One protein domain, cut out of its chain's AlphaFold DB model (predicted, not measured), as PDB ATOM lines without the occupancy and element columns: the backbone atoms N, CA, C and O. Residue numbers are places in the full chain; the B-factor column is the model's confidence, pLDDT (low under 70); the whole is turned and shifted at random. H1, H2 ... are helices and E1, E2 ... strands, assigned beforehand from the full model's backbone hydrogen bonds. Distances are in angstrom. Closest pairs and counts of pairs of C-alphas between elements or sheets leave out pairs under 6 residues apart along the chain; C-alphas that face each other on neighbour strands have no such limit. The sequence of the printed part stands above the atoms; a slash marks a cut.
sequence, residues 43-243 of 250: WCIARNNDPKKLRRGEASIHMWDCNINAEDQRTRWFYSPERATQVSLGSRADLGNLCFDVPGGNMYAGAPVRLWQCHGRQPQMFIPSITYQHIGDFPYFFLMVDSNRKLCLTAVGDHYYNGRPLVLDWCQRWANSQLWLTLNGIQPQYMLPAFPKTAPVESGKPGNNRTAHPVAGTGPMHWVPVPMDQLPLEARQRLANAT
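Overview. This is residues 43 to 243 of the 250 residues of the protein "Ricin B-type lectin domain-containing protein" of Catenaria anguillulae PL171 (UniProt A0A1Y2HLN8). With little regular structure, a loop-rich body holds a six-stranded sheet curled like part of a barrel, hairpins E3-E4 and E7-E8 bridging its edges, with E9-E10 beside E8. H1 lies off one end; residues 205 to 210 stick out at the other. Of 201 printed residues, 71 form twelve strands, E1 to E12, then helix H1: mostly strand, the antiparallel sheet running E5 E6 E2 E1 E12 E11. It is compact, radius of gyration of the C-alphas 16.7 A, spans 57 by 43 by 32 A.

Arrangement. E1, residues 43 to 47, and E2, residues 58 to 65, form an antiparallel hairpin, N 46 and O 62 within hydrogen-bond range at 2.8 A. H1, residues 233 to 243, has every O i to N i+4 pair within range.

Along the chain. E1 begins at C-alpha 43, (398.538, 232.705, 539.983); H1 ends at C-alpha 243, (380.752, 235.758, 552.403).

Size, cuts and confidence. The printed part has no cut; links E5 to E6 and E11 to E12 are long; 78 residues, among them 182 to 219, have pLDDT under 70.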
ATOM      1  N   TRP A  43     398.955 234.022 540.473       81.62
ATOM      2  CA  TRP A  43     398.538 232.705 539.983       81.62
ATOM      3  C   TRP A  43     398.116 232.812 538.532       81.62
ATOM      4  O   TRP A  43     397.286 233.642 538.165       81.62
ATOM      5  N   CYS A  44     398.676 231.944 537.711       86.25
ATOM      6  CA  CYS A  44     398.455 231.908 536.287       86.25
ATOM      7  C   CYS A  44     397.663 230.669 535.922       86.25
ATOM      8  O   CYS A  44     397.793 229.604 536.533       86.25
ATOM      9  N   ILE A  45     396.824 230.815 534.906       92.44
ATOM     10  CA  ILE A  45     396.199 229.664 534.279       92.44
ATOM     11  C   ILE A  45     397.310 228.781 533.696       92.44
ATOM     12  O   ILE A  45     398.147 229.256 532.930       92.44
ATOM     13  N   ALA A  46     397.288 227.498 534.041       93.50
ATOM     14  CA  ALA A  46     398.266 226.513 533.613       93.50
ATOM     15  C   ALA A  46     397.590 225.227 533.129       93.50
ATOM     16  O   ALA A  46     396.496 224.848 533.567       93.50
ATOM     17  N   ARG A  47     398.255 224.531 532.212       95.19
ATOM     18  CA  ARG A  47     397.910 223.160 531.842       95.19
ATOM     19  C   ARG A  47     398.526 222.197 532.853       95.19
ATOM     20  O   ARG A  47     399.723 222.243 533.106       95.19
ATOM     21  N   ASN A  48     397.741 221.243 533.344       93.62
ATOM     22  CA  ASN A  48     398.268 220.190 534.204       93.62
ATOM     23  C   ASN A  48     399.220 219.266 533.418       93.62
ATOM     24  O   ASN A  48     398.804 218.628 532.450       93.62
ATOM     25  N   ASN A  49     400.482 219.178 533.851       91.44
ATOM     26  CA  ASN A  49     401.520 218.360 533.215       91.44
ATOM     27  C   ASN A  49     401.741 216.982 533.879       91.44
ATOM     28  O   ASN A  49     402.762 216.355 533.611       91.44
ATOM     29  N   ASP A  50     400.821 216.496 534.725       91.81
ATOM     30  CA  ASP A  50     400.866 215.128 535.270       91.81
ATOM     31  C   ASP A  50     400.922 214.102 534.117       91.81
ATOM     32  O   ASP A  50     399.933 213.954 533.386       91.81
ATOM     33  N   PRO A  51     402.036 213.358 533.950       89.38
ATOM     34  CA  PRO A  51     402.205 212.423 532.839       89.38
ATOM     35  C   PRO A  51     401.144 211.319 532.795       89.38
ATOM     36  O   PRO A  51     400.916 210.738 531.740       89.38
ATOM     37  N   LYS A  52     400.482 211.024 533.923       91.50
ATOM     38  CA  LYS A  52     399.416 210.013 533.996       91.50
ATOM     39  C   LYS A  52     398.076 210.519 533.458       91.50
ATOM     40  O   LYS A  52     397.200 209.713 533.158       91.50
ATOM     41  N   LYS A  53     397.891 211.839 533.381       87.12
ATOM     42  CA  LYS A  53     396.634 212.496 532.975       87.12
ATOM     43  C   LYS A  53     396.743 213.176 531.615       87.12
ATOM     44  O   LYS A  53     395.728 213.407 530.960       87.12
ATOM     45  N   LEU A  54     397.961 213.511 531.207       90.19
ATOM     46  CA  LEU A  54     398.246 214.226 529.978       90.19
ATOM     47  C   LEU A  54     398.195 213.283 528.768       90.19
ATOM     48  O   LEU A  54     398.852 212.244 528.750       90.19
ATOM     49  N   ARG A  55     397.430 213.652 527.737       91.44
ATOM     50  CA  ARG A  55     397.295 212.858 526.509       91.44
ATOM     51  C   ARG A  55     397.128 213.743 525.284       91.44
ATOM     52  O   ARG A  55     396.734 214.903 525.376       91.44
ATOM     53  N   ARG A  56     397.403 213.190 524.102       92.81
ATOM     54  CA  ARG A  56     397.202 213.912 522.843       92.81
ATOM     55  C   ARG A  56     395.739 214.333 522.702       92.81
ATOM     56  O   ARG A  56     394.844 213.493 522.726       92.81
ATOM     57  N   GLY A  57     395.513 215.628 522.500       93.25
ATOM     58  CA  GLY A  57     394.186 216.194 522.283       93.25
ATOM     59  C   GLY A  57     393.400 216.601 523.529       93.25
ATOM     60  O   GLY A  57     392.306 217.139 523.377       93.25
ATOM     61  N   GLU A  58     393.926 216.393 524.735       94.38
ATOM     62  CA  GLU A  58     393.239 216.813 525.953       94.38
ATOM     63  C   GLU A  58     394.204 217.044 527.111       94.38
ATOM     64  O   GLU A  58     395.148 216.284 527.327       94.38
ATOM     65  N   ALA A  59     393.899 218.056 527.918       95.50
ATOM     66  CA  ALA A  59     394.500 218.219 529.227       95.50
ATOM     67  C   ALA A  59     393.535 218.918 530.191       95.50
ATOM     68  O   ALA A  59     392.610 219.623 529.788       95.50
ATOM     69  N   SER A  60     393.765 218.750 531.489       95.25
ATOM     70  CA  SER A  60     393.095 219.567 532.501       95.25
ATOM     71  C   SER A  60     393.778 220.927 532.624       95.25
ATOM     72  O   SER A  60     394.991 221.042 532.441       95.25
ATOM     73  N   ILE A  61     392.992 221.940 532.968       95.12
ATOM     74  CA  ILE A  61     393.456 223.298 533.240       95.12
ATOM     75  C   ILE A  61     393.272 223.600 534.730       95.12
ATOM     76  O   ILE A  61     392.310 223.138 535.347       95.12
ATOM     77  N   HIS A  62     394.206 224.332 535.322       93.62
ATOM     78  CA  HIS A  62     394.177 224.703 536.736       93.62
ATOM     79  C   HIS A  62     394.915 226.024 536.973       93.62
ATOM     80  O   HIS A  62     395.518 226.579 536.057       93.62
ATOM     81  N   MET A  63     394.876 226.518 538.205       90.94
ATOM     82  CA  MET A  63     395.734 227.607 538.656       90.94
ATOM     83  C   MET A  63     397.070 227.070 539.155       90.94
ATOM     84  O   MET A  63     397.112 226.056 539.862       90.94
ATOM     85  N   TRP A  64     398.143 227.780 538.827       89.81
ATOM     86  CA  TRP A  64     399.490 227.490 539.301       89.81
ATOM     87  C   TRP A  64     400.281 228.775 539.524       89.81
ATOM     88  O   TRP A  64     399.907 229.821 538.996       89.81
ATOM     89  N   ASP A  65     401.371 228.708 540.280       85.31
ATOM     90  CA  ASP A  65     402.292 229.833 540.427       85.31
ATOM     91  C   ASP A  65     402.751 230.332 539.054       85.31
ATOM     92  O   ASP A  65     403.150 229.547 538.184       85.31
ATOM     93  N   CYS A  66     402.664 231.646 538.853       79.44
ATOM     94  CA  CYS A  66     403.022 232.265 537.591       79.44
ATOM     95  C   CYS A  66     404.501 232.068 537.261       79.44
ATOM     96  O   CYS A  66     405.391 232.431 538.025       79.44
ATOM     97  N   ASN A  67     404.756 231.582 536.054       78.94
ATOM     98  CA  ASN A  67     406.057 231.583 535.419       78.94
ATOM     99  C   ASN A  67     405.863 231.997 533.957       78.94
ATOM    100  O   ASN A  67     405.422 231.209 533.124       78.94
ATOM    101  N   ILE A  68     406.220 233.242 533.636       71.25
ATOM    102  CA  ILE A  68     406.053 233.822 532.293       71.25
ATOM    103  C   ILE A  68     406.780 233.035 531.193       71.25
ATOM    104  O   ILE A  68     406.373 233.052 530.031       71.25
ATOM    105  N   ASN A  69     407.839 232.311 531.555       73.12
ATOM    106  CA  ASN A  69     408.605 231.497 530.624       73.12
ATOM    107  C   ASN A  69     408.016 230.096 530.444       73.12
ATOM    108  O   ASN A  69     408.330 229.445 529.441       73.12
ATOM    109  N   ALA A  70     407.153 229.648 531.357       82.50
ATOM    110  CA  ALA A  70     406.584 228.313 531.344       82.50
ATOM    111  C   ALA A  70     405.639 228.137 530.153       82.50
ATOM    112  O   ALA A  70     404.683 228.886 529.962       82.50
ATOM    113  N   GLU A  71     405.945 227.157 529.303       88.31
ATOM    114  CA  GLU A  71     405.180 226.892 528.084       88.31
ATOM    115  C   GLU A  71     403.716 226.585 528.391       88.31
ATOM    116  O   GLU A  71     402.832 227.095 527.714       88.31
ATOM    117  N   ASP A  72     403.454 225.810 529.431       91.69
ATOM    118  CA  ASP A  72     402.133 225.369 529.867       91.69
ATOM    119  C   ASP A  72     401.253 226.488 530.438       91.69
ATOM    120  O   ASP A  72     400.080 226.244 530.720       91.69
ATOM    121  N   GLN A  73     401.793 227.702 530.566       89.44
ATOM    122  CA  GLN A  73     401.076 228.905 530.985       89.44
ATOM    123  C   GLN A  73     400.868 229.905 529.841       89.44
ATOM    124  O   GLN A  73     400.181 230.906 530.013       89.44
ATOM    125  N   ARG A  74     401.424 229.662 528.646       84.31
ATOM    126  CA  ARG A  74     401.336 230.609 527.521       84.31
ATOM    127  C   ARG A  74     399.973 230.550 526.855       84.31
ATOM    128  O   ARG A  74     399.657 229.568 526.178       84.31
ATOM    129  N   THR A  75     399.189 231.612 527.000       84.81
ATOM    130  CA  THR A  75     397.917 231.745 526.285       84.81
ATOM    131  C   THR A  75     398.129 232.307 524.892       84.81
ATOM    132  O   THR A  75     399.058 233.076 524.668       84.81
ATOM    133  N   ARG A  76     397.291 231.903 523.935       83.31
ATOM    134  CA  ARG A  76     397.237 232.484 522.586       83.31
ATOM    135  C   ARG A  76     395.783 232.667 522.190       83.31
ATOM    136  O   ARG A  76     394.981 231.748 522.341       83.31
ATOM    137  N   TRP A  77     395.445 233.841 521.677       81.12
ATOM    138  CA  TRP A  77     394.060 234.204 521.405       81.12
ATOM    139  C   TRP A  77     393.818 234.295 519.905       81.12
ATOM    140  O   TRP A  77     394.520 235.013 519.201       81.12
ATOM    141  N   PHE A  78     392.802 233.587 519.424       77.62
ATOM    142  CA  PHE A  78     392.372 233.582 518.030       77.62
ATOM    143  C   PHE A  78     391.013 234.268 517.942       77.62
ATOM    144  O   PHE A  78     389.972 233.668 518.219       77.62
ATOM    145  N   TYR A  79     391.033 235.556 517.614       70.94
ATOM    146  CA  TYR A  79     389.827 236.375 517.566       70.94
ATOM    147  C   TYR A  79     389.086 236.225 516.243       70.94
ATOM    148  O   TYR A  79     389.633 236.553 515.195       70.94
ATOM    149  N   SER A  80     387.819 235.817 516.292       65.88
ATOM    150  CA  SER A  80     386.914 235.893 515.150       65.88
ATOM    151  C   SER A  80     385.824 236.933 515.423       65.88
ATOM    152  O   SER A  80     385.056 236.760 516.373       65.88
ATOM    153  N   PRO A  81     385.684 237.984 514.593       58.03
ATOM    154  CA  PRO A  81     384.613 238.967 514.770       58.03
ATOM    155  C   PRO A  81     383.208 238.355 514.625       58.03
ATOM    156  O   PRO A  81     382.250 238.902 515.157       58.03
ATOM    157  N   GLU A  82     383.084 237.211 513.945       64.62
ATOM    158  CA  GLU A  82     381.810 236.521 513.711       64.62
ATOM    159  C   GLU A  82     381.477 235.462 514.772       64.62
ATOM    160  O   GLU A  82     380.318 235.076 514.909       64.62
ATOM    161  N   ARG A  83     382.484 234.932 515.480       64.00
ATOM    162  CA  ARG A  83     382.339 233.714 516.303       64.00
ATOM    163  C   ARG A  83     382.889 233.850 517.722       64.00
ATOM    164  O   ARG A  83     382.951 232.844 518.418       64.00
ATOM    165  N   ALA A  84     383.267 235.061 518.141       79.12
ATOM    166  CA  ALA A  84     384.014 235.352 519.369       79.12
ATOM    167  C   ALA A  84     385.454 234.791 519.363       79.12
ATOM    168  O   ALA A  84     386.007 234.468 518.308       79.12
ATOM    169  N   THR A  85     386.107 234.734 520.528       83.75
ATOM    170  CA  THR A  85     387.534 234.409 520.644       83.75
ATOM    171  C   THR A  85     387.757 232.983 521.111       83.75
ATOM    172  O   THR A  85     387.225 232.561 522.132       83.75
ATOM    173  N   GLN A  86     388.614 232.247 520.413       89.38
ATOM    174  CA  GLN A  86     389.137 230.979 520.906       89.38
ATOM    175  C   GLN A  86     390.459 231.223 521.645       89.38
ATOM    176  O   GLN A  86     391.326 231.937 521.143       89.38
ATOM    177  N   VAL A  87     390.629 230.624 522.825       90.88
ATOM    178  CA  VAL A  87     391.843 230.763 523.651       90.88
ATOM    179  C   VAL A  87     392.562 229.421 523.702       90.88
ATOM    180  O   VAL A  87     391.966 228.432 524.126       90.88
ATOM    181  N   SER A  88     393.822 229.363 523.265       91.88
ATOM    182  CA  SER A  88     394.684 228.188 523.417       91.88
ATOM    183  C   SER A  88     395.696 228.359 524.543       91.88
ATOM    184  O   SER A  88     396.024 229.486 524.915       91.88
ATOM    185  N   LEU A  89     396.170 227.237 525.092       92.25
ATOM    186  CA  LEU A  89     397.134 227.206 526.194       92.25
ATOM    187  C   LEU A  89     398.253 226.203 525.920       92.25
ATOM    188  O   LEU A  89     398.006 225.025 525.645       92.25
ATOM    189  N   GLY A  90     399.487 226.685 526.023       88.88
ATOM    190  CA  GLY A  90     400.683 225.932 525.678       88.88
ATOM    191  C   GLY A  90     400.850 225.686 524.183       88.88
ATOM    192  O   GLY A  90     399.973 225.976 523.375       88.88
ATOM    193  N   SER A  91     402.021 225.185 523.808       85.88
ATOM    194  CA  SER A  91     402.521 224.927 522.460       85.88
ATOM    195  C   SER A  91     403.231 223.570 522.294       85.88
ATOM    196  O   SER A  91     403.925 223.378 521.296       85.88
ATOM    197  N   ARG A  92     403.083 222.626 523.231       89.25
ATOM    198  CA  ARG A  92     403.615 221.255 523.111       89.25
ATOM    199  C   ARG A  92     403.088 220.518 521.875       89.25
ATOM    200  O   ARG A  92     401.895 220.247 521.749       89.25
ATOM    201  N   ALA A  93     404.000 220.146 520.977       87.75
ATOM    202  CA  ALA A  93     403.662 219.500 519.710       87.75
ATOM    203  C   ALA A  93     403.039 218.102 519.883       87.75
ATOM    204  O   ALA A  93     402.135 217.738 519.132       87.75
ATOM    205  N   ASP A  94     403.477 217.343 520.891       91.00
ATOM    206  CA  ASP A  94     402.987 215.993 521.192       91.00
ATOM    207  C   ASP A  94     401.520 215.973 521.653       91.00
ATOM    208  O   ASP A  94     400.805 214.990 521.442       91.00
ATOM    209  N   LEU A  95     401.038 217.087 522.206       91.50
ATOM    210  CA  LEU A  95     399.649 217.243 522.638       91.50
ATOM    211  C   LEU A  95     398.733 217.776 521.533       91.50
ATOM    212  O   LEU A  95     397.526 217.519 521.560       91.50
ATOM    213  N   GLY A  96     399.303 218.479 520.551       89.19
ATOM    214  CA  GLY A  96     398.570 219.257 519.555       89.19
ATOM    215  C   GLY A  96     398.125 220.628 520.079       89.19
ATOM    216  O   GLY A  96     398.417 221.013 521.208       89.19
ATOM    217  N   ASN A  97     397.413 221.389 519.241       90.25
ATOM    218  CA  ASN A  97     396.844 222.672 519.657       90.25
ATOM    219  C   ASN A  97     395.580 222.428 520.491       90.25
ATOM    220  O   ASN A  97     394.610 221.856 519.982       90.25
ATOM    221  N   LEU A  98     395.601 222.858 521.752       94.75
ATOM    222  CA  LEU A  98     394.492 222.690 522.684       94.75
ATOM    223  C   LEU A  98     393.896 224.035 523.078       94.75
ATOM    224  O   LEU A  98     394.626 224.983 523.357       94.75
ATOM    225  N   CYS A  99     392.573 224.091 523.138       95.69
ATOM    226  CA  CYS A  99     391.805 225.290 523.419       95.69
ATOM    227  C   CYS A  99     390.950 225.117 524.667       95.69
ATOM    228  O   CYS A  99     390.579 223.993 525.008       95.69
ATOM    229  N   PHE A 100     390.634 226.232 525.328       97.44
ATOM    230  CA  PHE A 100     389.643 226.255 526.397       97.44
ATOM    231  C   PHE A 100     388.341 225.665 525.858       97.44
ATOM    232  O   PHE A 100     387.906 226.015 524.762       97.44
ATOM    233  N   ASP A 101     387.757 224.750 526.618       97.81
ATOM    234  CA  ASP A 101     386.629 223.934 526.190       97.81
ATOM    235  C   ASP A 101     385.695 223.671 527.368       97.81
ATOM    236  O   ASP A 101     386.144 223.323 528.465       97.81
ATOM    237  N   VAL A 102     384.395 223.809 527.118       98.00
ATOM    238  CA  VAL A 102     383.334 223.357 528.022       98.00
ATOM    239  C   VAL A 102     382.913 221.946 527.589       98.00
ATOM    240  O   VAL A 102     382.318 221.802 526.513       98.00
ATOM    241  N   PRO A 103     383.179 220.891 528.383       97.00
ATOM    242  CA  PRO A 103     382.935 219.511 527.973       97.00
ATOM    243  C   PRO A 103     381.492 219.267 527.529       97.00
ATOM    244  O   PRO A 103     380.534 219.567 528.244       97.00
ATOM    245  N   GLY A 104     381.335 218.727 526.318       96.00
ATOM    246  CA  GLY A 104     380.027 218.433 525.725       96.00
ATOM    247  C   GLY A 104     379.167 219.664 525.411       96.00
ATOM    248  O   GLY A 104     378.032 219.499 524.985       96.00
ATOM    249  N   GLY A 105     379.675 220.886 525.609       95.62
ATOM    250  CA  GLY A 105     378.887 222.113 525.480       95.62
ATOM    251  C   GLY A 105     377.873 222.336 526.603       95.62
ATOM    252  O   GLY A 105     376.980 223.168 526.460       95.62
ATOM    253  N   ASN A 106     378.000 221.630 527.728       96.06
ATOM    254  CA  ASN A 106     377.068 221.742 528.846       96.06
ATOM    255  C   ASN A 106     377.395 222.974 529.704       96.06
ATOM    256  O   ASN A 106     378.218 222.914 530.614       96.06
ATOM    257  N   MET A 107     376.756 224.103 529.404       94.50
ATOM    258  CA  MET A 107     377.008 225.392 530.060       94.50
ATOM    259  C   MET A 107     376.107 225.587 531.277       94.50
ATOM    260  O   MET A 107     374.969 226.042 531.157       94.50
ATOM    261  N   TYR A 108     376.632 225.281 532.455       95.88
ATOM    262  CA  TYR A 108     375.976 225.517 533.740       95.88
ATOM    263  C   TYR A 108     376.990 226.048 534.760       95.88
ATOM    264  O   TYR A 108     378.199 225.902 534.577       95.88
ATOM    265  N   ALA A 109     376.511 226.688 535.825       95.38
ATOM    266  CA  ALA A 109     377.379 227.111 536.920       95.38
ATOM    267  C   ALA A 109     377.979 225.883 537.625       95.38
ATOM    268  O   ALA A 109     377.258 224.957 537.985       95.38
ATOM    269  N   GLY A 110     379.297 225.867 537.788       94.94
ATOM    270  CA  GLY A 110     380.090 224.716 538.211       94.94
ATOM    271  C   GLY A 110     380.603 223.837 537.064       94.94
ATOM    272  O   GLY A 110     381.395 222.934 537.329       94.94
ATOM    273  N   ALA A 111     380.212 224.080 535.804       97.25
ATOM    274  CA  ALA A 111     380.718 223.293 534.680       97.25
ATOM    275  C   ALA A 111     382.245 223.450 534.565       97.25
ATOM    276  O   ALA A 111     382.734 224.582 534.536       97.25
ATOM    277  N   PRO A 112     383.020 222.355 534.484       96.94
ATOM    278  CA  PRO A 112     384.467 222.450 534.375       96.94
ATOM    279  C   PRO A 112     384.870 223.066 533.036       96.94
ATOM    280  O   PRO A 112     384.245 222.810 532.006       96.94
ATOM    281  N   VAL A 113     385.959 223.828 533.044       97.88
ATOM    282  CA  VAL A 113     386.677 224.190 531.820       97.88
ATOM    283  C   VAL A 113     387.882 223.266 531.705       97.88
ATOM    284  O   VAL A 113     388.509 222.922 532.706       97.88
ATOM    285  N   ARG A 114     388.200 222.819 530.493       96.88
ATOM    286  CA  ARG A 114     389.376 221.984 530.205       96.88
ATOM    287  C   ARG A 114     390.118 222.497 528.978       96.88
ATOM    288  O   ARG A 114     389.686 223.454 528.342       96.88
ATOM    289  N   LEU A 115     391.205 221.819 528.629       97.69
ATOM    290  CA  LEU A 115     391.828 221.930 527.321       97.69
ATOM    291  C   LEU A 115     391.410 220.757 526.438       97.69
ATOM    292  O   LEU A 115     391.590 219.599 526.812       97.69
ATOM    293  N   TRP A 116     390.898 221.054 525.251       97.12
ATOM    294  CA  TRP A 116     390.505 220.055 524.257       97.12
ATOM    295  C   TRP A 116     390.991 220.450 522.865       97.12
ATOM    296  O   TRP A 116     391.290 221.620 522.620       97.12
ATOM    297  N   GLN A 117     391.073 219.488 521.941       95.56
ATOM    298  CA  GLN A 117     391.414 219.760 520.543       95.56
ATOM    299  C   GLN A 117     390.587 220.931 520.003       95.56
ATOM    300  O   GLN A 117     389.352 220.912 520.036       95.56
ATOM    301  N   CYS A 118     391.277 221.950 519.495       93.56
ATOM    302  CA  CYS A 118     390.629 223.131 518.944       93.56
ATOM    303  C   CYS A 118     389.783 222.752 517.716       93.56
ATOM    304  O   CYS A 118     390.313 222.286 516.707       93.56
ATOM    305  N   HIS A 119     388.476 222.988 517.787       91.38
ATOM    306  CA  HIS A 119     387.512 222.747 516.710       91.38
ATOM    307  C   HIS A 119     386.647 223.975 516.384       91.38
ATOM    308  O   HIS A 119     385.862 223.932 515.439       91.38
ATOM    309  N   GLY A 120     386.749 225.058 517.163       88.12
ATOM    310  CA  GLY A 120     386.136 226.356 516.837       88.12
ATOM    311  C   GLY A 120     384.605 226.340 516.844       88.12
ATOM    312  O   GLY A 120     383.970 227.056 516.074       88.12
ATOM    313  N   ARG A 121     384.008 225.480 517.682       91.25
ATOM    314  CA  ARG A 121     382.554 225.456 517.922       91.25
ATOM    315  C   ARG A 121     382.258 226.193 519.221       91.25
ATOM    316  O   ARG A 121     383.159 226.359 520.036       91.25
ATOM    317  N   GLN A 122     380.990 226.550 519.429       92.50
ATOM    318  CA  GLN A 122     380.504 227.325 520.581       92.50
ATOM    319  C   GLN A 122     381.137 226.989 521.946       92.50
ATOM    320  O   GLN A 122     381.523 227.930 522.630       92.50
ATOM    321  N   PRO A 123     381.333 225.713 522.343       95.81
ATOM    322  CA  PRO A 123     381.938 225.385 523.641       95.81
ATOM    323  C   PRO A 123     383.383 225.871 523.842       95.81
ATOM    324  O   PRO A 123     383.892 225.796 524.957       95.81
ATOM    325  N   GLN A 124     384.040 226.339 522.778       95.81
ATOM    326  CA  GLN A 124     385.414 226.847 522.775       95.81
ATOM    327  C   GLN A 124     385.502 228.346 522.479       95.81
ATOM    328  O   GLN A 124     386.600 228.868 522.264       95.81
ATOM    329  N   MET A 125     384.357 229.024 522.411       92.38
ATOM    330  CA  MET A 125     384.281 230.439 522.083       92.38
ATOM    331  C   MET A 125     384.016 231.248 523.348       92.38
ATOM    332  O   MET A 125     383.035 231.024 524.060       92.38
ATOM    333  N   PHE A 126     384.900 232.201 523.617       91.81
ATOM    334  CA  PHE A 126     384.882 233.056 524.791       91.81
ATOM    335  C   PHE A 126     384.922 234.531 524.393       91.81
ATOM    336  O   PHE A 126     385.511 234.911 523.380       91.81
ATOM    337  N   ILE A 127     384.299 235.380 525.208       86.06
ATOM    338  CA  ILE A 127     384.279 236.831 525.033       86.06
ATOM    339  C   ILE A 127     384.843 237.485 526.287       86.06
ATOM    340  O   ILE A 127     384.251 237.345 527.361       86.06
ATOM    341  N   PRO A 128     385.941 238.244 526.179       81.81
ATOM    342  CA  PRO A 128     386.341 239.135 527.251       81.81
ATOM    343  C   PRO A 128     385.412 240.355 527.290       81.81
ATOM    344  O   PRO A 128     385.192 241.021 526.278       81.81
ATOM    345  N   SER A 129     384.873 240.662 528.466       78.69
ATOM    346  CA  SER A 129     384.159 241.909 528.740       78.69
ATOM    347  C   SER A 129     384.987 242.756 529.686       78.69
ATOM    348  O   SER A 129     385.221 242.375 530.834       78.69
ATOM    349  N   ILE A 130     385.407 243.918 529.195       65.56
ATOM    350  CA  ILE A 130     386.209 244.875 529.952       65.56
ATOM    351  C   ILE A 130     385.359 245.449 531.083       65.56
ATOM    352  O   ILE A 130     384.235 245.909 530.862       65.56
ATOM    353  N   THR A 131     385.905 245.454 532.293       58.69
ATOM    354  CA  THR A 131     385.335 246.212 533.404       58.69
ATOM    355  C   THR A 131     385.952 247.604 533.400       58.69
ATOM    356  O   THR A 131     386.991 247.824 534.004       58.69
ATOM    357  N   TYR A 132     385.320 248.558 532.711       49.69
ATOM    358  CA  TYR A 132     385.770 249.962 532.690       49.69
ATOM    359  C   TYR A 132     385.598 250.688 534.036       49.69
ATOM    360  O   TYR A 132     386.027 251.828 534.181       49.69
ATOM    361  N   GLN A 133     384.984 250.051 535.036       49.25
ATOM    362  CA  GLN A 133     384.854 250.627 536.368       49.25
ATOM    363  C   GLN A 133     386.093 250.278 537.216       49.25
ATOM    364  O   GLN A 133     386.145 249.255 537.881       49.25
ATOM    365  N   HIS A 134     387.097 251.150 537.140       46.66
ATOM    366  CA  HIS A 134     387.937 251.624 538.252       46.66
ATOM    367  C   HIS A 134     388.328 250.623 539.358       46.66
ATOM    368  O   HIS A 134     387.910 250.772 540.505       46.66
ATOM    369  N   ILE A 135     389.206 249.670 539.050       51.69
ATOM    370  CA  ILE A 135     390.038 249.018 540.072       51.69
ATOM    371  C   ILE A 135     391.488 249.426 539.797       51.69
ATOM    372  O   ILE A 135     392.242 248.700 539.159       51.69
ATOM    373  N   GLY A 136     391.868 250.639 540.195       51.69
ATOM    374  CA  GLY A 136     393.176 251.208 539.838       51.69
ATOM    375  C   GLY A 136     393.391 251.380 538.323       51.69
ATOM    376  O   GLY A 136     392.433 251.404 537.549       51.69
ATOM    377  N   ASP A 137     394.659 251.488 537.914       55.34
ATOM    378  CA  ASP A 137     395.085 251.758 536.526       55.34
ATOM    379  C   ASP A 137     395.240 250.488 535.657       55.34
ATOM    380  O   ASP A 137     395.786 250.544 534.553       55.34
ATOM    381  N   PHE A 138     394.775 249.321 536.131       58.34
ATOM    382  CA  PHE A 138     394.974 248.039 535.441       58.34
ATOM    383  C   PHE A 138     393.743 247.581 534.639       58.34
ATOM    384  O   PHE A 138     392.612 247.646 535.128       58.34
ATOM    385  N   PRO A 139     393.932 247.066 533.409       63.12
ATOM    386  CA  PRO A 139     392.836 246.719 532.511       63.12
ATOM    387  C   PRO A 139     392.263 245.310 532.763       63.12
ATOM    388  O   PRO A 139     392.505 244.381 531.991       63.12
ATOM    389  N   TYR A 140     391.485 245.140 533.832       72.00
ATOM    390  CA  TYR A 140     390.818 243.867 534.142       72.00
ATOM    391  C   TYR A 140     389.663 243.535 533.189       72.00
ATOM    392  O   TYR A 140     388.961 244.416 532.677       72.00
ATOM    393  N   PHE A 141     389.420 242.238 532.994       77.56
ATOM    394  CA  PHE A 141     388.259 241.749 532.258       77.56
ATOM    395  C   PHE A 141     387.667 240.476 532.867       77.56
ATOM    396  O   PHE A 141     388.355 239.675 533.502       77.56
ATOM    397  N   PHE A 142     386.377 240.269 532.605       85.00
ATOM    398  CA  PHE A 142     385.722 238.971 532.747       85.00
ATOM    399  C   PHE A 142     385.874 238.184 531.454       85.00
ATOM    400  O   PHE A 142     385.680 238.756 530.383       85.00
ATOM    401  N   LEU A 143     386.146 236.880 531.523       89.88
ATOM    402  CA  LEU A 143     386.105 236.006 530.351       89.88
ATOM    403  C   LEU A 143     384.822 235.176 530.374       89.88
ATOM    404  O   LEU A 143     384.680 234.286 531.204       89.88
ATOM    405  N   MET A 144     383.887 235.465 529.478       92.12
ATOM    406  CA  MET A 144     382.592 234.785 529.402       92.12
ATOM    407  C   MET A 144     382.611 233.693 528.341       92.12
ATOM    408  O   MET A 144     383.280 233.853 527.324       92.12
ATOM    409  N   VAL A 145     381.828 232.630 528.517       93.81
ATOM    410  CA  VAL A 145     381.517 231.717 527.405       93.81
ATOM    411  C   VAL A 145     380.499 232.388 526.474       93.81
ATOM    412  O   VAL A 145     379.478 232.902 526.930       93.81
ATOM    413  N   ASP A 146     380.767 232.421 525.167       91.31
ATOM    414  CA  ASP A 146     379.973 233.214 524.214       91.31
ATOM    415  C   ASP A 146     378.510 232.756 524.140       91.31
ATOM    416  O   ASP A 146     377.577 233.557 524.178       91.31
ATOM    417  N   SER A 147     378.303 231.446 524.110       91.00
ATOM    418  CA  SER A 147     376.987 230.812 524.023       91.00
ATOM    419  C   SER A 147     376.141 230.931 525.295       91.00
ATOM    420  O   SER A 147     374.941 230.670 525.249       91.00
ATOM    421  N   ASN A 148     376.722 231.357 526.420       93.81
ATOM    422  CA  ASN A 148     375.982 231.735 527.622       93.81
ATOM    423  C   ASN A 148     376.739 232.824 528.393       93.81
ATOM    424  O   ASN A 148     377.399 232.561 529.397       93.81
ATOM    425  N   ARG A 149     376.586 234.076 527.949       91.44
ATOM    426  CA  ARG A 149     377.300 235.254 528.483       91.44
ATOM    427  C   ARG A 149     376.922 235.645 529.919       91.44
ATOM    428  O   ARG A 149     377.326 236.696 530.400       91.44
ATOM    429  N   LYS A 150     376.120 234.829 530.605       92.81
ATOM    430  CA  LYS A 150     375.881 234.935 532.049       92.81
ATOM    431  C   LYS A 150     376.898 234.130 532.860       92.81
ATOM    432  O   LYS A 150     376.905 234.258 534.080       92.81
ATOM    433  N   LEU A 151     377.706 233.297 532.201       94.44
ATOM    434  CA  LEU A 151     378.713 232.449 532.819       94.44
ATOM    435  C   LEU A 151     380.124 232.940 532.485       94.44
ATOM    436  O   LEU A 151     380.471 233.157 531.322       94.44
ATOM    437  N   CYS A 152     380.931 233.073 533.528       93.44
ATOM    438  CA  CYS A 152     382.291 233.579 533.513       93.44
ATOM    439  C   CYS A 152     383.273 232.479 533.920       93.44
ATOM    440  O   CYS A 152     382.993 231.679 534.818       93.44
ATOM    441  N   LEU A 153     384.450 232.474 533.295       94.62
ATOM    442  CA  LEU A 153     385.588 231.691 533.747       94.62
ATOM    443  C   LEU A 153     385.935 232.114 535.174       94.62
ATOM    444  O   LEU A 153     386.193 233.287 535.444       94.62
ATOM    445  N   THR A 154     385.921 231.136 536.068       92.38
ATOM    446  CA  THR A 154     385.992 231.328 537.509       92.38
ATOM    447  C   THR A 154     387.013 230.363 538.088       92.38
ATOM    448  O   THR A 154     386.907 229.151 537.897       92.38
ATOM    449  N   ALA A 155     387.983 230.873 538.840       90.06
ATOM    450  CA  ALA A 155     388.792 230.032 539.712       90.06
ATOM    451  C   ALA A 155     387.918 229.594 540.906       90.06
ATOM    452  O   ALA A 155     387.293 230.432 541.554       90.06
ATOM    453  N   VAL A 156     387.860 228.308 541.260       86.31
ATOM    454  CA  VAL A 156     386.913 227.815 542.293       86.31
ATOM    455  C   VAL A 156     387.319 228.197 543.720       86.31
ATOM    456  O   VAL A 156     388.394 227.811 544.162       86.31
ATOM    457  N   GLY A 157     386.456 228.888 544.470       75.81
ATOM    458  CA  GLY A 157     386.697 229.276 545.870       75.81
ATOM    459  C   GLY A 157     387.283 230.683 546.036       75.81
ATOM    460  O   GLY A 157     387.162 231.535 545.159       75.81
ATOM    461  N   ASP A 158     387.903 230.952 547.176       62.72
ATOM    462  CA  ASP A 158     388.478 232.253 547.563       62.72
ATOM    463  C   ASP A 158     389.899 232.138 548.153       62.72
ATOM    464  O   ASP A 158     390.514 233.151 548.471       62.72
ATOM    465  N   HIS A 159     390.451 230.922 548.231       66.38
ATOM    466  CA  HIS A 159     391.779 230.641 548.786       66.38
ATOM    467  C   HIS A 159     392.835 230.398 547.693       66.38
ATOM    468  O   HIS A 159     392.530 229.930 546.590       66.38
ATOM    469  N   TYR A 160     394.093 230.697 548.016       72.75
ATOM    470  CA  TYR A 160     395.230 230.642 547.095       72.75
ATOM    471  C   TYR A 160     395.995 229.321 547.235       72.75
ATOM    472  O   TYR A 160     396.655 229.101 548.248       72.75
ATOM    473  N   TYR A 161     395.899 228.428 546.245       81.31
ATOM    474  CA  TYR A 161     396.713 227.211 546.191       81.31
ATOM    475  C   TYR A 161     396.840 226.654 544.766       81.31
ATOM    476  O   TYR A 161     395.937 226.779 543.933       81.31
ATOM    477  N   ASN A 162     397.969 225.995 544.517       86.69
ATOM    478  CA  ASN A 162     398.282 225.325 543.262       86.69
ATOM    479  C   ASN A 162     397.369 224.121 543.005       86.69
ATOM    480  O   ASN A 162     397.076 223.332 543.901       86.69
ATOM    481  N   GLY A 163     396.942 223.955 541.756       88.88
ATOM    482  CA  GLY A 163     396.046 222.877 541.345       88.88
ATOM    483  C   GLY A 163     394.560 223.212 541.452       88.88
ATOM    484  O   GLY A 163     393.728 222.375 541.100       88.88
ATOM    485  N   ARG A 164     394.214 224.429 541.883       88.56
ATOM    486  CA  ARG A 164     392.832 224.907 541.946       88.56
ATOM    487  C   ARG A 164     392.164 224.860 540.559       88.56
ATOM    488  O   ARG A 164     392.739 225.377 539.601       88.56
ATOM    489  N   PRO A 165     390.963 224.274 540.423       91.81
ATOM    490  CA  PRO A 165     390.309 224.130 539.129       91.81
ATOM    491  C   PRO A 165     389.673 225.438 538.645       91.81
ATOM    492  O   PRO A 165     389.328 226.322 539.439       91.81
ATOM    493  N   LEU A 166     389.471 225.515 537.328       94.38
ATOM    494  CA  LEU A 166     388.671 226.548 536.678       94.38
ATOM    495  C   LEU A 166     387.328 225.976 536.219       94.38
ATOM    496  O   LEU A 166     387.259 224.890 535.639       94.38
ATOM    497  N   VAL A 167     386.266 226.734 536.461       95.81
ATOM    498  CA  VAL A 167     384.890 226.396 536.088       95.81
ATOM    499  C   VAL A 167     384.218 227.580 535.402       95.81
ATOM    500  O   VAL A 167     384.723 228.702 535.423       95.81
ATOM    501  N   LEU A 168     383.055 227.334 534.820       96.19
ATOM    502  CA  LEU A 168     382.067 228.365 534.562       96.19
ATOM    503  C   LEU A 168     381.265 228.622 535.834       96.19
ATOM    504  O   LEU A 168     380.817 227.681 536.472       96.19
ATOM    505  N   ASP A 169     381.030 229.878 536.182       94.88
ATOM    506  CA  ASP A 169     380.089 230.254 537.239       94.88
ATOM    507  C   ASP A 169     379.350 231.526 536.831       94.88
ATOM    508  O   ASP A 169     379.769 232.220 535.905       94.88
ATOM    509  N   TRP A 170     378.241 231.836 537.494       92.81
ATOM    510  CA  TRP A 170     377.506 233.069 537.264       92.81
ATOM    511  C   TRP A 170     378.444 234.268 537.360       92.81
ATOM    512  O   TRP A 170     379.149 234.446 538.355       92.81
ATOM    513  N   CYS A 171     378.438 235.097 536.320       88.12
ATOM    514  CA  CYS A 171     379.201 236.330 536.293       88.12
ATOM    515  C   CYS A 171     378.738 237.230 537.438       88.12
ATOM    516  O   CYS A 171     377.590 237.682 537.482       88.12
ATOM    517  N   GLN A 172     379.641 237.495 538.368       80.56
ATOM    518  CA  GLN A 172     379.400 238.332 539.527       80.56
ATOM    519  C   GLN A 172     380.178 239.626 539.351       80.56
ATOM    520  O   GLN A 172     381.382 239.625 539.094       80.56
ATOM    521  N   ARG A 173     379.497 240.762 539.526       67.00
ATOM    522  CA  ARG A 173     380.198 242.046 539.586       67.00
ATOM    523  C   ARG A 173     381.175 241.989 540.758       67.00
ATOM    524  O   ARG A 173     380.739 241.748 541.882       67.00
ATOM    525  N   TRP A 174     382.453 242.240 540.476       59.03
ATOM    526  CA  TRP A 174     383.523 242.329 541.476       59.03
ATOM    527  C   TRP A 174     383.890 241.013 542.173       59.03
ATOM    528  O   TRP A 174     384.461 241.039 543.259       59.03
ATOM    529  N   ALA A 175     383.587 239.855 541.581       68.19
ATOM    530  CA  ALA A 175     384.115 238.599 542.101       68.19
ATOM    531  C   ALA A 175     385.604 238.485 541.776       68.19
ATOM    532  O   ALA A 175     385.976 238.240 540.629       68.19
ATOM    533  N   ASN A 176     386.452 238.609 542.802       66.94
ATOM    534  CA  ASN A 176     387.901 238.451 542.668       66.94
ATOM    535  C   ASN A 176     388.267 237.154 541.944       66.94
ATOM    536  O   ASN A 176     389.192 237.163 541.152       66.94
ATOM    537  N   SER A 177     387.507 236.070 542.129       78.31
ATOM    538  CA  SER A 177     387.687 234.774 541.455       78.31
ATOM    539  C   SER A 177     387.457 234.768 539.933       78.31
ATOM    540  O   SER A 177     387.680 233.733 539.306       78.31
ATOM    541  N   GLN A 178     387.002 235.874 539.336       85.81
ATOM    542  CA  GLN A 178     386.587 235.970 537.928       85.81
ATOM    543  C   GLN A 178     387.312 237.073 537.143       85.81
ATOM    544  O   GLN A 178     386.987 237.303 535.975       85.81
ATOM    545  N   LEU A 179     388.258 237.772 537.777       80.81
ATOM    546  CA  LEU A 179     389.009 238.864 537.164       80.81
ATOM    547  C   LEU A 179     390.335 238.362 536.599       80.81
ATOM    548  O   LEU A 179     391.130 237.723 537.295       80.81
ATOM    549  N   TRP A 180     390.558 238.692 535.331       81.75
ATOM    550  CA  TRP A 180     391.707 238.239 534.563       81.75
ATOM    551  C   TRP A 180     392.500 239.424 534.010       81.75
ATOM    552  O   TRP A 180     391.926 240.442 533.613       81.75
ATOM    553  N   LEU A 181     393.821 239.261 533.955       77.00
ATOM    554  CA  LEU A 181     394.747 240.118 533.211       77.00
ATOM    555  C   LEU A 181     395.585 239.267 532.257       77.00
ATOM    556  O   LEU A 181     395.892 238.111 532.547       77.00
ATOM    557  N   THR A 182     396.002 239.850 531.137       69.81
ATOM    558  CA  THR A 182     396.962 239.231 530.214       69.81
ATOM    559  C   THR A 182     398.276 239.997 530.206       69.81
ATOM    560  O   THR A 182     398.282 241.224 530.071       69.81
ATOM    561  N   LEU A 183     399.394 239.272 530.303       59.16
ATOM    562  CA  LEU A 183     400.727 239.829 530.072       59.16
ATOM    563  C   LEU A 183     401.135 239.669 528.603       59.16
ATOM    564  O   LEU A 183     400.913 238.620 527.990       59.16
ATOM    565  N   ASN A 184     401.775 240.694 528.038       51.78
ATOM    566  CA  ASN A 184     402.476 240.551 526.766       51.78
ATOM    567  C   ASN A 184     403.863 239.933 527.010       51.78
ATOM    568  O   ASN A 184     404.625 240.428 527.831       51.78
ATOM    569  N   GLY A 185     404.219 238.880 526.269       45.28
ATOM    570  CA  GLY A 185     405.550 238.268 526.336       45.28
ATOM    571  C   GLY A 185     406.671 239.081 525.668       45.28
ATOM    572  O   GLY A 185     407.818 238.656 525.720       45.28
ATOM    573  N   ILE A 186     406.362 240.211 525.014       40.75
ATOM    574  CA  ILE A 186     407.334 241.040 524.268       40.75
ATOM    575  C   ILE A 186     407.663 242.354 525.004       40.75
ATOM    576  O   ILE A 186     408.737 242.917 524.804       40.75
ATOM    577  N   GLN A 187     406.778 242.842 525.881       40.25
ATOM    578  CA  GLN A 187     407.000 244.046 526.689       40.25
ATOM    579  C   GLN A 187     406.367 243.896 528.082       40.25
ATOM    580  O   GLN A 187     405.296 243.297 528.184       40.25
ATOM    581  N   PRO A 188     406.975 244.466 529.143       40.97
ATOM    582  CA  PRO A 188     406.415 244.524 530.492       40.97
ATOM    583  C   PRO A 188     405.232 245.507 530.517       40.97
ATOM    584  O   PRO A 188     405.317 246.599 531.067       40.97
ATOM    585  N   GLN A 189     404.129 245.158 529.867       40.09
ATOM    586  CA  GLN A 189     402.906 245.948 529.893       40.09
ATOM    587  C   GLN A 189     401.695 245.026 529.957       40.09
ATOM    588  O   GLN A 189     401.567 244.074 529.179       40.09
ATOM    589  N   TYR A 190     400.809 245.318 530.909       48.53
ATOM    590  CA  TYR A 190     399.473 244.744 530.946       48.53
ATOM    591  C   TYR A 190     398.749 245.235 529.705       48.53
ATOM    592  O   TYR A 190     398.563 246.437 529.519       48.53
ATOM    593  N   MET A 191     398.369 244.313 528.833       47.62
ATOM    594  CA  MET A 191     397.556 244.669 527.684       47.62
ATOM    595  C   MET A 191     396.149 244.170 527.942       47.62
ATOM    596  O   MET A 191     395.955 243.035 528.377       47.62
ATOM    597  N   LEU A 192     395.165 245.000 527.597       50.94
ATOM    598  CA  LEU A 192     393.893 244.456 527.151       50.94
ATOM    599  C   LEU A 192     394.199 243.438 526.046       50.94
ATOM    600  O   LEU A 192     395.124 243.673 525.260       50.94
ATOM    601  N   PRO A 193     393.419 242.358 525.911       49.22
ATOM    602  CA  PRO A 193     393.306 241.683 524.634       49.22
ATOM    603  C   PRO A 193     392.862 242.736 523.607       49.22
ATOM    604  O   PRO A 193     391.684 243.060 523.465       49.22
ATOM    605  N   ALA A 194     393.833 243.385 522.973       40.91
ATOM    606  CA  ALA A 194     393.607 244.399 521.974       40.91
ATOM    607  C   ALA A 194     393.232 243.621 520.725       40.91
ATOM    608  O   ALA A 194     394.100 243.218 519.960       40.91
ATOM    609  N   PHE A 195     391.944 243.322 520.570       47.03
ATOM    610  CA  PHE A 195     391.414 242.820 519.315       47.03
ATOM    611  C   PHE A 195     391.376 244.019 518.389       47.03
ATOM    612  O   PHE A 195     390.517 244.891 518.567       47.03
ATOM    613  N   PRO A 196     392.314 244.146 517.440       35.25
ATOM    614  CA  PRO A 196     392.235 245.258 516.529       35.25
ATOM    615  C   PRO A 196     390.943 245.008 515.754       35.25
ATOM    616  O   PRO A 196     390.790 243.959 515.126       35.25
ATOM    617  N   LYS A 197     389.999 245.957 515.785       37.59
ATOM    618  CA  LYS A 197     388.806 245.906 514.919       37.59
ATOM    619  C   LYS A 197     389.189 245.757 513.432       37.59
ATOM    620  O   LYS A 197     388.331 245.458 512.611       37.59
ATOM    621  N   THR A 198     390.467 245.963 513.106       32.47
ATOM    622  CA  THR A 198     391.052 246.047 511.770       32.47
ATOM    623  C   THR A 198     392.434 245.382 511.690       32.47
ATOM    624  O   THR A 198     393.336 245.936 511.062       32.47
ATOM    625  N   ALA A 199     392.671 244.245 512.355       36.31
ATOM    626  CA  ALA A 199     393.933 243.541 512.119       36.31
ATOM    627  C   ALA A 199     393.991 243.153 510.636       36.31
ATOM    628  O   ALA A 199     393.031 242.538 510.159       36.31
ATOM    629  N   PRO A 200     395.050 243.527 509.896       31.75
ATOM    630  CA  PRO A 200     395.192 243.100 508.518       31.75
ATOM    631  C   PRO A 200     395.126 241.578 508.481       31.75
ATOM    632  O   PRO A 200     395.792 240.906 509.269       31.75
ATOM    633  N   VAL A 201     394.306 241.040 507.583       38.72
ATOM    634  CA  VAL A 201     394.388 239.631 507.209       38.72
ATOM    635  C   VAL A 201     395.819 239.420 506.723       38.72
ATOM    636  O   VAL A 201     396.180 239.940 505.669       38.72
ATOM    637  N   GLU A 202     396.658 238.722 507.489       37.28
ATOM    638  CA  GLU A 202     397.947 238.295 506.957       37.28
ATOM    639  C   GLU A 202     397.641 237.358 505.791       37.28
ATOM    640  O   GLU A 202     397.107 236.260 505.965       37.28
ATOM    641  N   SER A 203     397.921 237.828 504.576       35.25
ATOM    642  CA  SER A 203     397.831 237.047 503.350       35.25
ATOM    643  C   SER A 203     398.933 235.986 503.360       35.25
ATOM    644  O   SER A 203     399.957 236.106 502.687       35.25
ATOM    645  N   GLY A 204     398.739 234.944 504.165       35.56
ATOM    646  CA  GLY A 204     399.445 233.683 504.026       35.56
ATOM    647  C   GLY A 204     399.057 233.044 502.695       35.56
ATOM    648  O   GLY A 204     397.887 233.038 502.321       35.56
ATOM    649  N   LYS A 205     400.064 232.562 501.964       32.56
ATOM    650  CA  LYS A 205     399.986 231.945 500.629       32.56
ATOM    651  C   LYS A 205     398.718 231.090 500.402       32.56
ATOM    652  O   LYS A 205     398.324 230.345 501.300       32.56
ATOM    653  N   PRO A 206     398.132 231.115 499.188       36.28
ATOM    654  CA  PRO A 206     396.931 230.349 498.872       36.28
ATOM    655  C   PRO A 206     397.244 228.851 498.959       36.28
ATOM    656  O   PRO A 206     398.047 228.329 498.189       36.28
ATOM    657  N   GLY A 207     396.642 228.164 499.929       37.41
ATOM    658  CA  GLY A 207     396.850 226.725 500.108       37.41
ATOM    659  C   GLY A 207     396.065 226.085 501.250       37.41
ATOM    660  O   GLY A 207     395.803 224.888 501.206       37.41
ATOM    661  N   ASN A 208     395.613 226.849 502.248       33.91
ATOM    662  CA  ASN A 208     394.622 226.368 503.206       33.91
ATOM    663  C   ASN A 208     393.713 227.513 503.681       33.91
ATOM    664  O   ASN A 208     394.173 228.551 504.134       33.91
ATOM    665  N   ASN A 209     392.395 227.333 503.575       33.94
ATOM    666  CA  ASN A 209     391.381 228.278 504.062       33.94
ATOM    667  C   ASN A 209     391.363 228.350 505.605       33.94
ATOM    668  O   ASN A 209     390.399 227.933 506.246       33.94
ATOM    669  N   ARG A 210     392.425 228.856 506.235       40.38
ATOM    670  CA  ARG A 210     392.389 229.313 507.627       40.38
ATOM    671  C   ARG A 210     392.844 230.760 507.650       40.38
ATOM    672  O   ARG A 210     394.030 231.038 507.523       40.38
ATOM    673  N   THR A 211     391.891 231.671 507.806       36.09
ATOM    674  CA  THR A 211     392.162 233.070 508.135       36.09
ATOM    675  C   THR A 211     393.054 233.119 509.375       36.09
ATOM    676  O   THR A 211     392.658 232.680 510.457       36.09
ATOM    677  N   ALA A 212     394.288 233.599 509.210       35.41
ATOM    678  CA  ALA A 212     395.184 233.878 510.321       35.41
ATOM    679  C   ALA A 212     394.654 235.126 511.035       35.41
ATOM    680  O   ALA A 212     394.815 236.251 510.569       35.41
ATOM    681  N   HIS A 213     393.929 234.913 512.128       42.41
ATOM    682  CA  HIS A 213     393.501 235.994 513.004       42.41
ATOM    683  C   HIS A 213     394.680 236.426 513.892       42.41
ATOM    684  O   HIS A 213     395.460 235.561 514.305       42.41
ATOM    685  N   PRO A 214     394.830 237.730 514.194       39.91
ATOM    686  CA  PRO A 214     395.925 238.242 515.019       39.91
ATOM    687  C   PRO A 214     395.975 237.505 516.362       39.91
ATOM    688  O   PRO A 214     394.962 237.395 517.055       39.91
ATOM    689  N   VAL A 215     397.161 237.026 516.739       47.84
ATOM    690  CA  VAL A 215     397.401 236.440 518.061       47.84
ATOM    691  C   VAL A 215     397.487 237.584 519.070       47.84
ATOM    692  O   VAL A 215     398.532 238.215 519.214       47.84
ATOM    693  N   ALA A 216     396.385 237.897 519.751       45.41
ATOM    694  CA  ALA A 216     396.416 238.849 520.859       45.41
ATOM    695  C   ALA A 216     396.996 238.141 522.093       45.41
ATOM    696  O   ALA A 216     396.384 237.215 522.593       45.41
ATOM    697  N   GLY A 217     398.174 238.548 522.572       53.12
ATOM    698  CA  GLY A 217     398.793 237.996 523.787       53.12
ATOM    699  C   GLY A 217     399.367 236.578 523.623       53.12
ATOM    700  O   GLY A 217     398.675 235.648 523.222       53.12
ATOM    701  N   THR A 218     400.653 236.417 523.938       60.06
ATOM    702  CA  THR A 218     401.377 235.124 523.960       60.06
ATOM    703  C   THR A 218     401.842 234.729 525.365       60.06
ATOM    704  O   THR A 218     402.537 233.726 525.539       60.06
ATOM    705  N   GLY A 219     401.509 235.551 526.361       68.19
ATOM    706  CA  GLY A 219     401.922 235.389 527.745       68.19
ATOM    707  C   GLY A 219     400.855 234.721 528.612       68.19
ATOM    708  O   GLY A 219     399.794 234.309 528.124       68.19
ATOM    709  N   PRO A 220     401.137 234.588 529.910       76.25
ATOM    710  CA  PRO A 220     400.195 234.018 530.851       76.25
ATOM    711  C   PRO A 220     398.957 234.886 531.082       76.25
ATOM    712  O   PRO A 220     398.999 236.120 531.034       76.25
ATOM    713  N   MET A 221     397.845 234.205 531.363       85.06
ATOM    714  CA  MET A 221     396.633 234.801 531.918       85.06
ATOM    715  C   MET A 221     396.691 234.731 533.440       85.06
ATOM    716  O   MET A 221     396.702 233.643 534.016       85.06
ATOM    717  N   HIS A 222     396.716 235.898 534.072       79.31
ATOM    718  CA  HIS A 222     396.822 236.058 535.512       79.31
ATOM    719  C   HIS A 222     395.436 236.099 536.137       79.31
ATOM    720  O   HIS A 222     394.567 236.851 535.689       79.31
ATOM    721  N   TRP A 223     395.270 235.334 537.208       77.31
ATOM    722  CA  TRP A 223     394.226 235.569 538.183       77.31
ATOM    723  C   TRP A 223     394.683 236.683 539.120       77.31
ATOM    724  O   TRP A 223     395.747 236.574 539.735       77.31
ATOM    725  N   VAL A 224     393.900 237.757 539.220       65.88
ATOM    726  CA  VAL A 224     394.268 238.898 540.063       65.88
ATOM    727  C   VAL A 224     393.281 239.034 541.210       65.88
ATOM    728  O   VAL A 224     392.116 239.368 540.979       65.88
ATOM    729  N   PRO A 225     393.718 238.791 542.456       58.81
ATOM    730  CA  PRO A 225     392.904 239.142 543.598       58.81
ATOM    731  C   PRO A 225     392.901 240.658 543.721       58.81
ATOM    732  O   PRO A 225     393.945 241.261 543.925       58.81
ATOM    733  N   VAL A 226     391.734 241.281 543.609       59.72
ATOM    734  CA  VAL A 226     391.630 242.712 543.869       59.72
ATOM    735  C   VAL A 226     391.571 242.946 545.384       59.72
ATOM    736  O   VAL A 226     390.674 242.398 546.038       59.72
ATOM    737  N   PRO A 227     392.484 243.746 545.963       59.22
ATOM    738  CA  PRO A 227     392.461 244.109 547.366       59.22
ATOM    739  C   PRO A 227     391.122 244.753 547.716       59.22
ATOM    740  O   PRO A 227     390.616 245.607 546.990       59.22
ATOM    741  N   MET A 228     390.522 244.325 548.828       59.34
ATOM    742  CA  MET A 228     389.194 244.801 549.232       59.34
ATOM    743  C   MET A 228     389.144 246.325 549.367       59.34
ATOM    744  O   MET A 228     388.139 246.932 549.027       59.34
ATOM    745  N   ASP A 229     390.215 246.950 549.842       61.12
ATOM    746  CA  ASP A 229     390.371 248.399 549.987       61.12
ATOM    747  C   ASP A 229     390.455 249.153 548.651       61.12
ATOM    748  O   ASP A 229     390.066 250.318 548.592       61.12
ATOM    749  N   GLN A 230     390.876 248.483 547.575       61.25
ATOM    750  CA  GLN A 230     390.887 249.024 546.212       61.25
ATOM    751  C   GLN A 230     389.544 248.859 545.484       61.25
ATOM    752  O   GLN A 230     389.356 249.408 544.398       61.25
ATOM    753  N   LEU A 231     388.591 248.126 546.069       61.78
ATOM    754  CA  LEU A 231     387.255 247.965 545.506       61.78
ATOM    755  C   LEU A 231     386.335 249.149 545.860       61.78
ATOM    756  O   LEU A 231     386.331 249.625 547.006       61.78
ATOM    757  N   PRO A 232     385.452 249.571 544.930       61.19
ATOM    758  CA  PRO A 232     384.374 250.508 545.237       61.19
ATOM    759  C   PRO A 232     383.567 250.063 546.467       61.19
ATOM    760  O   PRO A 232     383.389 248.868 546.710       61.19
ATOM    761  N   LEU A 233     383.041 251.010 547.251       66.31
ATOM    762  CA  LEU A 233     382.304 250.700 548.490       66.31
ATOM    763  C   LEU A 233     381.155 249.701 548.259       66.31
ATOM    764  O   LEU A 233     380.975 248.770 549.041       66.31
ATOM    765  N   GLU A 234     380.434 249.845 547.147       64.75
ATOM    766  CA  GLU A 234     379.362 248.926 546.748       64.75
ATOM    767  C   GLU A 234     379.867 247.491 546.521       64.75
ATOM    768  O   GLU A 234     379.198 246.523 546.885       64.75
ATOM    769  N   ALA A 235     381.057 247.340 545.937       62.47
ATOM    770  CA  ALA A 235     381.694 246.048 545.709       62.47
ATOM    771  C   ALA A 235     382.128 245.408 547.035       62.47
ATOM    772  O   ALA A 235     381.841 244.233 547.273       62.47
ATOM    773  N   ARG A 236     382.715 246.201 547.943       65.50
ATOM    774  CA  ARG A 236     383.073 245.757 549.299       65.50
ATOM    775  C   ARG A 236     381.867 245.235 550.078       65.50
ATOM    776  O   ARG A 236     381.938 244.157 550.662       65.50
ATOM    777  N   GLN A 237     380.755 245.971 550.061       68.31
ATOM    778  CA  GLN A 237     379.520 245.587 550.755       68.31
ATOM    779  C   GLN A 237     378.917 244.299 550.180       68.31
ATOM    780  O   GLN A 237     378.506 243.414 550.929       68.31
ATOM    781  N   ARG A 238     378.909 244.149 548.850       64.88
ATOM    782  CA  ARG A 238     378.406 242.935 548.189       64.88
ATOM    783  C   ARG A 238     379.253 241.705 548.494       64.88
ATOM    784  O   ARG A 238     378.685 240.654 548.779       64.88
ATOM    785  N   LEU A 239     380.580 241.828 548.465       63.00
ATOM    786  CA  LEU A 239     381.485 240.729 548.811       63.00
ATOM    787  C   LEU A 239     381.346 240.326 550.281       63.00
ATOM    788  O   LEU A 239     381.237 239.138 550.571       63.00
ATOM    789  N   ALA A 240     381.260 241.294 551.199       64.50
ATOM    790  CA  ALA A 240     381.005 241.017 552.613       64.50
ATOM    791  C   ALA A 240     379.688 240.242 552.816       64.50
ATOM    792  O   ALA A 240     379.663 239.229 553.518       64.50
ATOM    793  N   ASN A 241     378.617 240.654 552.130       61.31
ATOM    794  CA  ASN A 241     377.314 239.990 552.197       61.31
ATOM    795  C   ASN A 241     377.327 238.588 551.566       61.31
ATOM    796  O   ASN A 241     376.714 237.671 552.107       61.31
ATOM    797  N   ALA A 242     378.046 238.391 550.457       59.62
ATOM    798  CA  ALA A 242     378.198 237.079 549.827       59.62
ATOM    799  C   ALA A 242     378.961 236.094 550.730       59.62
ATOM    800  O   ALA A 242     378.577 234.929 550.834       59.62
ATOM    801  N   THR A 243     380.004 236.559 551.422       56.81
ATOM    802  CA  THR A 243     380.752 235.758 552.403       56.81
ATOM    803  C   THR A 243     379.879 235.374 553.599       56.81
ATOM    804  O   THR A 243     379.920 234.228 554.044       56.81
TER     805      THR A 243